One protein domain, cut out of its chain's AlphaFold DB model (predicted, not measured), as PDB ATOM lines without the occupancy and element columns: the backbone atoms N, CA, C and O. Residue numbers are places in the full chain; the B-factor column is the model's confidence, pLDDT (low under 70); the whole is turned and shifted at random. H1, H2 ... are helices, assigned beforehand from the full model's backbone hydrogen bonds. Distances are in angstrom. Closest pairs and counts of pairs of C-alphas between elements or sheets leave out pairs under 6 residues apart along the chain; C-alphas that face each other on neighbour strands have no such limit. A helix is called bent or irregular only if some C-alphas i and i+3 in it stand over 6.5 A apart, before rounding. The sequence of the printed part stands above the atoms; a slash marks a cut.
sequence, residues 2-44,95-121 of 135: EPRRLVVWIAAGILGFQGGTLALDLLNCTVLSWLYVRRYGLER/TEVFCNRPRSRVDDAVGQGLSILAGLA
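This is residues 2 to 44 and 95 to 121 of the 135 residues of an uncharacterized protein of Synechococcus sp. CBW1004 (UniProt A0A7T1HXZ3). One long helix, H1, makes the longest axis, and a shorter, kinked helix, H2, packs on it with residues 95 to 102, then slants away so that residues 110 to 121 stick out like a branch. The printed part, all helix, has 70 residues with two named helices, H1 then H2. It is only just extended, close to loose, with a radius of gyration of the C-alphas of 17.1 A and spans of 62 by 27 by 18 A.

Find C-alpha 3 at (-47.189, 23.231, 34.704); from there H1, residues 3 to 40, runs 55.0 A. H2, residues 95 to 121, runs 33.9 A to C-alpha 121 at (-14.782, 27.278, 23.078).

Look at residues 25 to 33 of H1, which alone touch H2; the closest C-alphas, of Cys 29 and Cys 99, are 5.5 A apart. The helices run opposite ways at a steep tilt of 57 degrees. H2 is irregular, with C-alphas 101 and 104 7.2 A apart, and has a kink of 46 degrees near residue 104. Every O i to N i+4 pair is within hydrogen-bond range in H1, 19 of 23 in H2.

The C-alphas farthest apart, of Glu 2 and Glu 43, are 61.9 A apart. Residues 45 to 94 are not printed; C-alphas 44 and 95 are 18.4 A apart across the cut. Confidence is under 70 at residues 41 to 44 and 95 to 121.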
ATOM      1  N   GLU A   2     -47.367  18.401  34.753       75.56
ATOM      2  CA  GLU A   2     -46.751  19.474  35.540       75.56
ATOM      3  C   GLU A   2     -46.771  20.798  34.758       75.56
ATOM      4  O   GLU A   2     -46.341  20.820  33.599       75.56
ATOM      5  N   PRO A   3     -47.163  21.929  35.379       74.50
ATOM      6  CA  PRO A   3     -47.189  23.231  34.704       74.50
ATOM      7  C   PRO A   3     -45.804  23.646  34.179       74.50
ATOM      8  O   PRO A   3     -45.701  24.339  33.171       74.50
ATOM      9  N   ARG A   4     -44.727  23.139  34.798       80.81
ATOM     10  CA  ARG A   4     -43.340  23.326  34.343       80.81
ATOM     11  C   ARG A   4     -43.112  22.812  32.916       80.81
ATOM     12  O   ARG A   4     -42.426  23.476  32.147       80.81
ATOM     13  N   ARG A   5     -43.706  21.670  32.535       79.31
ATOM     14  CA  ARG A   5     -43.583  21.128  31.170       79.31
ATOM     15  C   ARG A   5     -44.315  22.007  30.154       79.31
ATOM     16  O   ARG A   5     -43.770  22.244  29.083       79.31
ATOM     17  N   LEU A   6     -45.495  22.530  30.502       85.50
ATOM     18  CA  LEU A   6     -46.261  23.434  29.633       85.50
ATOM     19  C   LEU A   6     -45.458  24.703  29.296       85.50
ATOM     20  O   LEU A   6     -45.335  25.064  28.130       85.50
ATOM     21  N   VAL A   7     -44.860  25.338  30.310       83.75
ATOM     22  CA  VAL A   7     -44.046  26.555  30.136       83.75
ATOM     23  C   VAL A   7     -42.814  26.290  29.266       83.75
ATOM     24  O   VAL A   7     -42.520  27.096  28.387       83.75
ATOM     25  N   VAL A   8     -42.132  25.151  29.443       89.50
ATOM     26  CA  VAL A   8     -40.985  24.765  28.598       89.50
ATOM     27  C   VAL A   8     -41.393  24.592  27.133       89.50
ATOM     28  O   VAL A   8     -40.698  25.097  26.256       89.50
ATOM     29  N   TRP A   9     -42.530  23.948  26.850       89.44
ATOM     30  CA  TRP A   9     -43.033  23.805  25.476       89.44
ATOM     31  C   TRP A   9     -43.409  25.147  24.835       89.44
ATOM     32  O   TRP A   9     -43.093  25.370  23.668       89.44
ATOM     33  N   ILE A  10     -44.018  26.065  25.593       86.06
ATOM     34  CA  ILE A  10     -44.342  27.418  25.110       86.06
ATOM     35  C   ILE A  10     -43.059  28.219  24.838       86.06
ATOM     36  O   ILE A  10     -42.928  28.825  23.776       86.06
ATOM     37  N   ALA A  11     -42.083  28.181  25.752       83.31
ATOM     38  CA  ALA A  11     -40.799  28.860  25.584       83.31
ATOM     39  C   ALA A  11     -40.009  28.313  24.381       83.31
ATOM     40  O   ALA A  11     -39.492  29.096  23.588       83.31
ATOM     41  N   ALA A  12     -39.977  26.988  24.199       86.19
ATOM     42  CA  ALA A  12     -39.370  26.349  23.033       86.19
ATOM     43  C   ALA A  12     -40.073  26.748  21.723       86.19
ATOM     44  O   ALA A  12     -39.400  27.003  20.726       86.19
ATOM     45  N   GLY A  13     -41.406  26.871  21.731       82.25
ATOM     46  CA  GLY A  13     -42.178  27.362  20.587       82.25
ATOM     47  C   GLY A  13     -41.842  28.809  20.212       82.25
ATOM     48  O   GLY A  13     -41.603  29.098  19.041       82.25
ATOM     49  N   ILE A  14     -41.757  29.713  21.194       83.50
ATOM     50  CA  ILE A  14     -41.415  31.129  20.961       83.50
ATOM     51  C   ILE A  14     -39.961  31.271  20.490       83.50
ATOM     52  O   ILE A  14     -39.702  31.977  19.515       83.50
ATOM     53  N   LEU A  15     -39.022  30.572  21.135       85.38
ATOM     54  CA  LEU A  15     -37.606  30.587  20.764       85.38
ATOM     55  C   LEU A  15     -37.389  30.003  19.359       85.38
ATOM     56  O   LEU A  15     -36.656  30.582  18.559       85.38
ATOM     57  N   GLY A  16     -38.077  28.906  19.029       81.38
ATOM     58  CA  GLY A  16     -38.074  28.313  17.692       81.38
ATOM     59  C   GLY A  16     -38.694  29.223  16.628       81.38
ATOM     60  O   GLY A  16     -38.172  29.300  15.520       81.38
ATOM     61  N   PHE A  17     -39.753  29.968  16.955       78.88
ATOM     62  CA  PHE A  17     -40.368  30.932  16.040       78.88
ATOM     63  C   PHE A  17     -39.460  32.143  15.769       78.88
ATOM     64  O   PHE A  17     -39.273  32.530  14.615       78.88
ATOM     65  N   GLN A  18     -38.846  32.716  16.808       78.44
ATOM     66  CA  GLN A  18     -37.914  33.843  16.671       78.44
ATOM     67  C   GLN A  18     -36.610  33.429  15.967       78.44
ATOM     68  O   GLN A  18     -36.170  34.101  15.038       78.44
ATOM     69  N   GLY A  19     -36.025  32.287  16.344       81.06
ATOM     70  CA  GLY A  19     -34.839  31.743  15.677       81.06
ATOM     71  C   GLY A  19     -35.115  31.311  14.234       81.06
ATOM     72  O   GLY A  19     -34.314  31.587  13.347       81.06
ATOM     73  N   GLY A  20     -36.267  30.685  13.975       80.62
ATOM     74  CA  GLY A  20     -36.675  30.244  12.640       80.62
ATOM     75  C   GLY A  20     -36.954  31.403  11.684       80.62
ATOM     76  O   GLY A  20     -36.529  31.352  10.533       80.62
ATOM     77  N   THR A  21     -37.602  32.474  12.154       79.19
ATOM     78  CA  THR A  21     -37.802  33.688  11.343       79.19
ATOM     79  C   THR A  21     -36.477  34.386  11.032       79.19
ATOM     80  O   THR A  21     -36.251  34.714   9.871       79.19
ATOM     81  N   LEU A  22     -35.561  34.507  12.003       80.25
ATOM     82  CA  LEU A  22     -34.201  35.018  11.770       80.25
ATOM     83  C   LEU A  22     -33.418  34.153  10.762       80.25
ATOM     84  O   LEU A  22     -32.781  34.678   9.853       80.25
ATOM     85  N   ALA A  23     -33.476  32.824  10.888       79.50
ATOM     86  CA  ALA A  23     -32.784  31.904   9.987       79.50
ATOM     87  C   ALA A  23     -33.335  31.957   8.552       79.50
ATOM     88  O   ALA A  23     -32.567  31.895   7.592       79.50
ATOM     89  N   LEU A  24     -34.655  32.102   8.393       82.69
ATOM     90  CA  LEU A  24     -35.289  32.238   7.081       82.69
ATOM     91  C   LEU A  24     -34.970  33.596   6.433       82.69
ATOM     92  O   LEU A  24     -34.802  33.676   5.220       82.69
ATOM     93  N   ASP A  25     -34.856  34.651   7.234       78.50
ATOM     94  CA  ASP A  25     -34.458  35.992   6.800       78.50
ATOM     95  C   ASP A  25     -32.982  36.032   6.354       78.50
ATOM     96  O   ASP A  25     -32.670  36.487   5.253       78.50
ATOM     97  N   LEU A  26     -32.083  35.406   7.126       79.69
ATOM     98  CA  LEU A  26     -30.686  35.156   6.741       79.69
ATOM     99  C   LEU A  26     -30.573  34.354   5.438       79.69
ATOM    100  O   LEU A  26     -29.782  34.711   4.559       79.69
ATOM    101  N   LEU A  27     -31.368  33.289   5.290       84.12
ATOM    102  CA  LEU A  27     -31.399  32.477   4.075       84.12
ATOM    103  C   LEU A  27     -31.869  33.303   2.872       84.12
ATOM    104  O   LEU A  27     -31.214  33.283   1.832       84.12
ATOM    105  N   ASN A  28     -32.952  34.074   3.021       81.62
ATOM    106  CA  ASN A  28     -33.447  34.967   1.976       81.62
ATOM    107  C   ASN A  28     -32.402  36.018   1.594       81.62
ATOM    108  O   ASN A  28     -32.083  36.143   0.415       81.62
ATOM    109  N   CYS A  29     -31.804  36.722   2.559       80.81
ATOM    110  CA  CYS A  29     -30.774  37.717   2.269       80.81
ATOM    111  C   CYS A  29     -29.539  37.096   1.582       80.81
ATOM    112  O   CYS A  29     -28.993  37.683   0.644       80.81
ATOM    113  N   THR A  30     -29.142  35.877   1.969       80.94
ATOM    114  CA  THR A  30     -28.048  35.129   1.324       80.94
ATOM    115  C   THR A  30     -28.397  34.746  -0.117       80.94
ATOM    116  O   THR A  30     -27.602  34.984  -1.027       80.94
ATOM    117  N   VAL A  31     -29.597  34.205  -0.353       86.69
ATOM    118  CA  VAL A  31     -30.073  33.805  -1.688       86.69
ATOM    119  C   VAL A  31     -30.258  35.019  -2.601       86.69
ATOM    120  O   VAL A  31     -29.818  34.977  -3.750       86.69
ATOM    121  N   LEU A  32     -30.838  36.118  -2.105       81.31
ATOM    122  CA  LEU A  32     -30.982  37.367  -2.858       81.31
ATOM    123  C   LEU A  32     -29.615  37.975  -3.189       81.31
ATOM    124  O   LEU A  32     -29.389  38.334  -4.341       81.31
ATOM    125  N   SER A  33     -28.684  38.025  -2.232       72.06
ATOM    126  CA  SER A  33     -27.318  38.513  -2.475       72.06
ATOM    127  C   SER A  33     -26.587  37.655  -3.515       72.06
ATOM    128  O   SER A  33     -25.951  38.188  -4.421       72.06
ATOM    129  N   TRP A  34     -26.721  36.325  -3.446       82.75
ATOM    130  CA  TRP A  34     -26.120  35.416  -4.422       82.75
ATOM    131  C   TRP A  34     -26.735  35.564  -5.820       82.75
ATOM    132  O   TRP A  34     -26.004  35.639  -6.806       82.75
ATOM    133  N   LEU A  35     -28.065  35.665  -5.925       81.88
ATOM    134  CA  LEU A  35     -28.753  35.904  -7.198       81.88
ATOM    135  C   LEU A  35     -28.417  37.279  -7.787       81.88
ATOM    136  O   LEU A  35     -28.228  37.381  -8.998       81.88
ATOM    137  N   TYR A  36     -28.294  38.310  -6.947       78.81
ATOM    138  CA  TYR A  36     -27.872  39.651  -7.345       78.81
ATOM    139  C   TYR A  36     -26.446  39.630  -7.905       78.81
ATOM    140  O   TYR A  36     -26.226  40.069  -9.032       78.81
ATOM    141  N   VAL A  37     -25.487  39.033  -7.188       77.56
ATOM    142  CA  VAL A  37     -24.107  38.861  -7.676       77.56
ATOM    143  C   VAL A  37     -24.069  38.008  -8.947       77.56
ATOM    144  O   VAL A  37     -23.319  38.320  -9.866       77.56
ATOM    145  N   ARG A  38     -24.911  36.978  -9.074       80.62
ATOM    146  CA  ARG A  38     -24.971  36.158 -10.292       80.62
ATOM    147  C   ARG A  38     -25.574  36.898 -11.495       80.62
ATOM    148  O   ARG A  38     -25.187  36.605 -12.620       80.62
ATOM    149  N   ARG A  39     -26.504  37.836 -11.276       74.31
ATOM    150  CA  ARG A  39     -27.115  38.676 -12.326       74.31
ATOM    151  C   ARG A  39     -26.230  39.855 -12.733       74.31
ATOM    152  O   ARG A  39     -26.057  40.070 -13.923       74.31
ATOM    153  N   TYR A  40     -25.683  40.592 -11.767       72.19
ATOM    154  CA  TYR A  40     -24.986  41.868 -11.991       72.19
ATOM    155  C   TYR A  40     -23.459  41.783 -11.844       72.19
ATOM    156  O   TYR A  40     -22.743  42.679 -12.279       72.19
ATOM    157  N   GLY A  41     -22.929  40.714 -11.246       59.41
ATOM    158  CA  GLY A  41     -21.485  40.482 -11.151       59.41
ATOM    159  C   GLY A  41     -20.862  40.064 -12.483       59.41
ATOM    160  O   GLY A  41     -19.732  40.451 -12.755       59.41
ATOM    161  N   LEU A  42     -21.609  39.353 -13.339       53.06
ATOM    162  CA  LEU A  42     -21.171  39.021 -14.703       53.06
ATOM    163  C   LEU A  42     -20.977  40.276 -15.571       53.06
ATOM    164  O   LEU A  42     -19.985  40.361 -16.283       53.06
ATOM    165  N   GLU A  43     -21.833  41.292 -15.423       54.91
ATOM    166  CA  GLU A  43     -21.701  42.599 -16.099       54.91
ATOM    167  C   GLU A  43     -20.446  43.380 -15.651       54.91
ATOM    168  O   GLU A  43     -19.972  44.271 -16.348       54.91
ATOM    169  N   ARG A  44     -19.885  43.052 -14.477       50.88
ATOM    170  CA  ARG A  44     -18.647  43.645 -13.933       50.88
ATOM    171  C   ARG A  44     -17.385  42.832 -14.239       50.88
ATOM    172  O   ARG A  44     -16.293  43.249 -13.859       50.88
ATOM    173  N   THR A  95     -32.729  44.058  -2.178       58.78
ATOM    174  CA  THR A  95     -31.792  43.817  -1.079       58.78
ATOM    175  C   THR A  95     -31.882  44.891   0.007       58.78
ATOM    176  O   THR A  95     -31.642  44.574   1.168       58.78
ATOM    177  N   GLU A  96     -32.312  46.125  -0.281       60.06
ATOM    178  CA  GLU A  96     -32.491  47.128   0.776       60.06
ATOM    179  C   GLU A  96     -33.698  46.819   1.671       60.06
ATOM    180  O   GLU A  96     -33.596  46.890   2.898       60.06
ATOM    181  N   VAL A  97     -34.822  46.409   1.078       60.50
ATOM    182  CA  VAL A  97     -36.053  46.102   1.828       60.50
ATOM    183  C   VAL A  97     -35.864  44.897   2.754       60.50
ATOM    184  O   VAL A  97     -36.333  44.929   3.895       60.50
ATOM    185  N   PHE A  98     -35.158  43.863   2.283       58.03
ATOM    186  CA  PHE A  98     -34.982  42.608   3.018       58.03
ATOM    187  C   PHE A  98     -33.663  42.501   3.796       58.03
ATOM    188  O   PHE A  98     -33.681  41.941   4.878       58.03
ATOM    189  N   CYS A  99     -32.534  43.053   3.337       63.25
ATOM    190  CA  CYS A  99     -31.249  42.933   4.050       63.25
ATOM    191  C   CYS A  99     -30.872  44.158   4.898       63.25
ATOM    192  O   CYS A  99     -30.064  44.018   5.814       63.25
ATOM    193  N   ASN A 100     -31.390  45.362   4.626       57.03
ATOM    194  CA  ASN A 100     -30.952  46.571   5.347       57.03
ATOM    195  C   ASN A 100     -31.674  46.730   6.700       57.03
ATOM    196  O   ASN A 100     -31.085  47.158   7.689       57.03
ATOM    197  N   ARG A 101     -32.943  46.306   6.777       52.84
ATOM    198  CA  ARG A 101     -33.752  46.344   8.008       52.84
ATOM    199  C   ARG A 101     -33.339  45.321   9.085       52.84
ATOM    200  O   ARG A 101     -33.453  45.670  10.263       52.84
ATOM    201  N   PRO A 102     -32.878  44.100   8.745       56.91
ATOM    202  CA  PRO A 102     -32.415  43.132   9.739       56.91
ATOM    203  C   PRO A 102     -30.922  43.226  10.041       56.91
ATOM    204  O   PRO A 102     -30.532  42.756  11.103       56.91
ATOM    205  N   ARG A 103     -30.097  43.823   9.162       56.84
ATOM    206  CA  ARG A 103     -28.624  43.859   9.292       56.84
ATOM    207  C   ARG A 103     -28.153  44.205  10.702       56.84
ATOM    208  O   ARG A 103     -27.487  43.387  11.312       56.84
ATOM    209  N   SER A 104     -28.625  45.311  11.278       57.22
ATOM    210  CA  SER A 104     -28.268  45.703  12.650       57.22
ATOM    211  C   SER A 104     -28.641  44.662  13.715       57.22
ATOM    212  O   SER A 104     -27.854  44.394  14.613       57.22
ATOM    213  N   ARG A 105     -29.808  44.013  13.594       60.53
ATOM    214  CA  ARG A 105     -30.231  42.933  14.507       60.53
ATOM    215  C   ARG A 105     -29.449  41.639  14.293       60.53
ATOM    216  O   ARG A 105     -29.280  40.873  15.235       60.53
ATOM    217  N   VAL A 106     -29.015  41.382  13.062       60.72
ATOM    218  CA  VAL A 106     -28.189  40.232  12.690       60.72
ATOM    219  C   VAL A 106     -26.758  40.426  13.177       60.72
ATOM    220  O   VAL A 106     -26.222  39.501  13.769       60.72
ATOM    221  N   ASP A 107     -26.165  41.605  13.005       61.31
ATOM    222  CA  ASP A 107     -24.830  41.930  13.513       61.31
ATOM    223  C   ASP A 107     -24.792  41.831  15.051       61.31
ATOM    224  O   ASP A 107     -23.893  41.191  15.600       61.31
ATOM    225  N   ASP A 108     -25.822  42.331  15.747       64.81
ATOM    226  CA  ASP A 108     -25.992  42.142  17.196       64.81
ATOM    227  C   ASP A 108     -26.136  40.653  17.578       64.81
ATOM    228  O   ASP A 108     -25.471  40.175  18.500       64.81
ATOM    229  N   ALA A 109     -26.979  39.890  16.870       61.91
ATOM    230  CA  ALA A 109     -27.222  38.473  17.160       61.91
ATOM    231  C   ALA A 109     -26.021  37.569  16.824       61.91
ATOM    232  O   ALA A 109     -25.762  36.599  17.536       61.91
ATOM    233  N   VAL A 110     -25.262  37.888  15.773       67.19
ATOM    234  CA  VAL A 110     -24.015  37.208  15.397       67.19
ATOM    235  C   VAL A 110     -22.896  37.598  16.359       67.19
ATOM    236  O   VAL A 110     -22.147  36.722  16.775       67.19
ATOM    237  N   GLY A 111     -22.820  38.857  16.799       62.91
ATOM    238  CA  GLY A 111     -21.910  39.289  17.862       62.91
ATOM    239  C   GLY A 111     -22.179  38.566  19.186       62.91
ATOM    240  O   GLY A 111     -21.255  38.023  19.795       62.91
ATOM    241  N   GLN A 112     -23.446  38.466  19.599       69.56
ATOM    242  CA  GLN A 112     -23.857  37.665  20.758       69.56
ATOM    243  C   GLN A 112     -23.564  36.172  20.556       69.56
ATOM    244  O   GLN A 112     -22.996  35.538  21.444       69.56
ATOM    245  N   GLY A 113     -23.887  35.616  19.385       63.41
ATOM    246  CA  GLY A 113     -23.637  34.216  19.044       63.41
ATOM    247  C   GLY A 113     -22.152  33.857  19.071       63.41
ATOM    248  O   GLY A 113     -21.778  32.876  19.706       63.41
ATOM    249  N   LEU A 114     -21.296  34.680  18.460       68.31
ATOM    250  CA  LEU A 114     -19.839  34.533  18.482       68.31
ATOM    251  C   LEU A 114     -19.264  34.728  19.888       68.31
ATOM    252  O   LEU A 114     -18.358  33.993  20.260       68.31
ATOM    253  N   SER A 115     -19.798  35.656  20.687       60.44
ATOM    254  CA  SER A 115     -19.380  35.853  22.082       60.44
ATOM    255  C   SER A 115     -19.710  34.634  22.957       60.44
ATOM    256  O   SER A 115     -18.861  34.156  23.713       60.44
ATOM    257  N   ILE A 116     -20.903  34.050  22.792       62.38
ATOM    258  CA  ILE A 116     -21.310  32.813  23.477       62.38
ATOM    259  C   ILE A 116     -20.477  31.619  22.982       62.38
ATOM    260  O   ILE A 116     -20.008  30.822  23.794       62.38
ATOM    261  N   LEU A 117     -20.245  31.507  21.669       60.53
ATOM    262  CA  LEU A 117     -19.435  30.437  21.083       60.53
ATOM    263  C   LEU A 117     -17.965  30.533  21.521       60.53
ATOM    264  O   LEU A 117     -17.360  29.510  21.824       60.53
ATOM    265  N   ALA A 118     -17.409  31.743  21.616       64.25
ATOM    266  CA  ALA A 118     -16.070  31.988  22.143       64.25
ATOM    267  C   ALA A 118     -15.983  31.627  23.633       64.25
ATOM    268  O   ALA A 118     -15.044  30.940  24.029       64.25
ATOM    269  N   GLY A 119     -16.980  32.005  24.444       56.53
ATOM    270  CA  GLY A 119     -17.066  31.605  25.852       56.53
ATOM    271  C   GLY A 119     -17.102  30.083  26.038       56.53
ATOM    272  O   GLY A 119     -16.364  29.546  26.864       56.53
ATOM    273  N   LEU A 120     -17.883  29.378  25.212       56.66
ATOM    274  CA  LEU A 120     -17.953  27.913  25.200       56.66
ATOM    275  C   LEU A 120     -16.652  27.260  24.701       56.66
ATOM    276  O   LEU A 120     -16.186  26.298  25.306       56.66
ATOM    277  N   ALA A 121     -16.036  27.789  23.639       56.22
ATOM    278  CA  ALA A 121     -14.782  27.278  23.078       56.22
ATOM    279  C   ALA A 121     -13.572  27.500  24.006       56.22
ATOM    280  O   ALA A 121     -12.637  26.703  23.995       56.22
TER     281      ALA A 121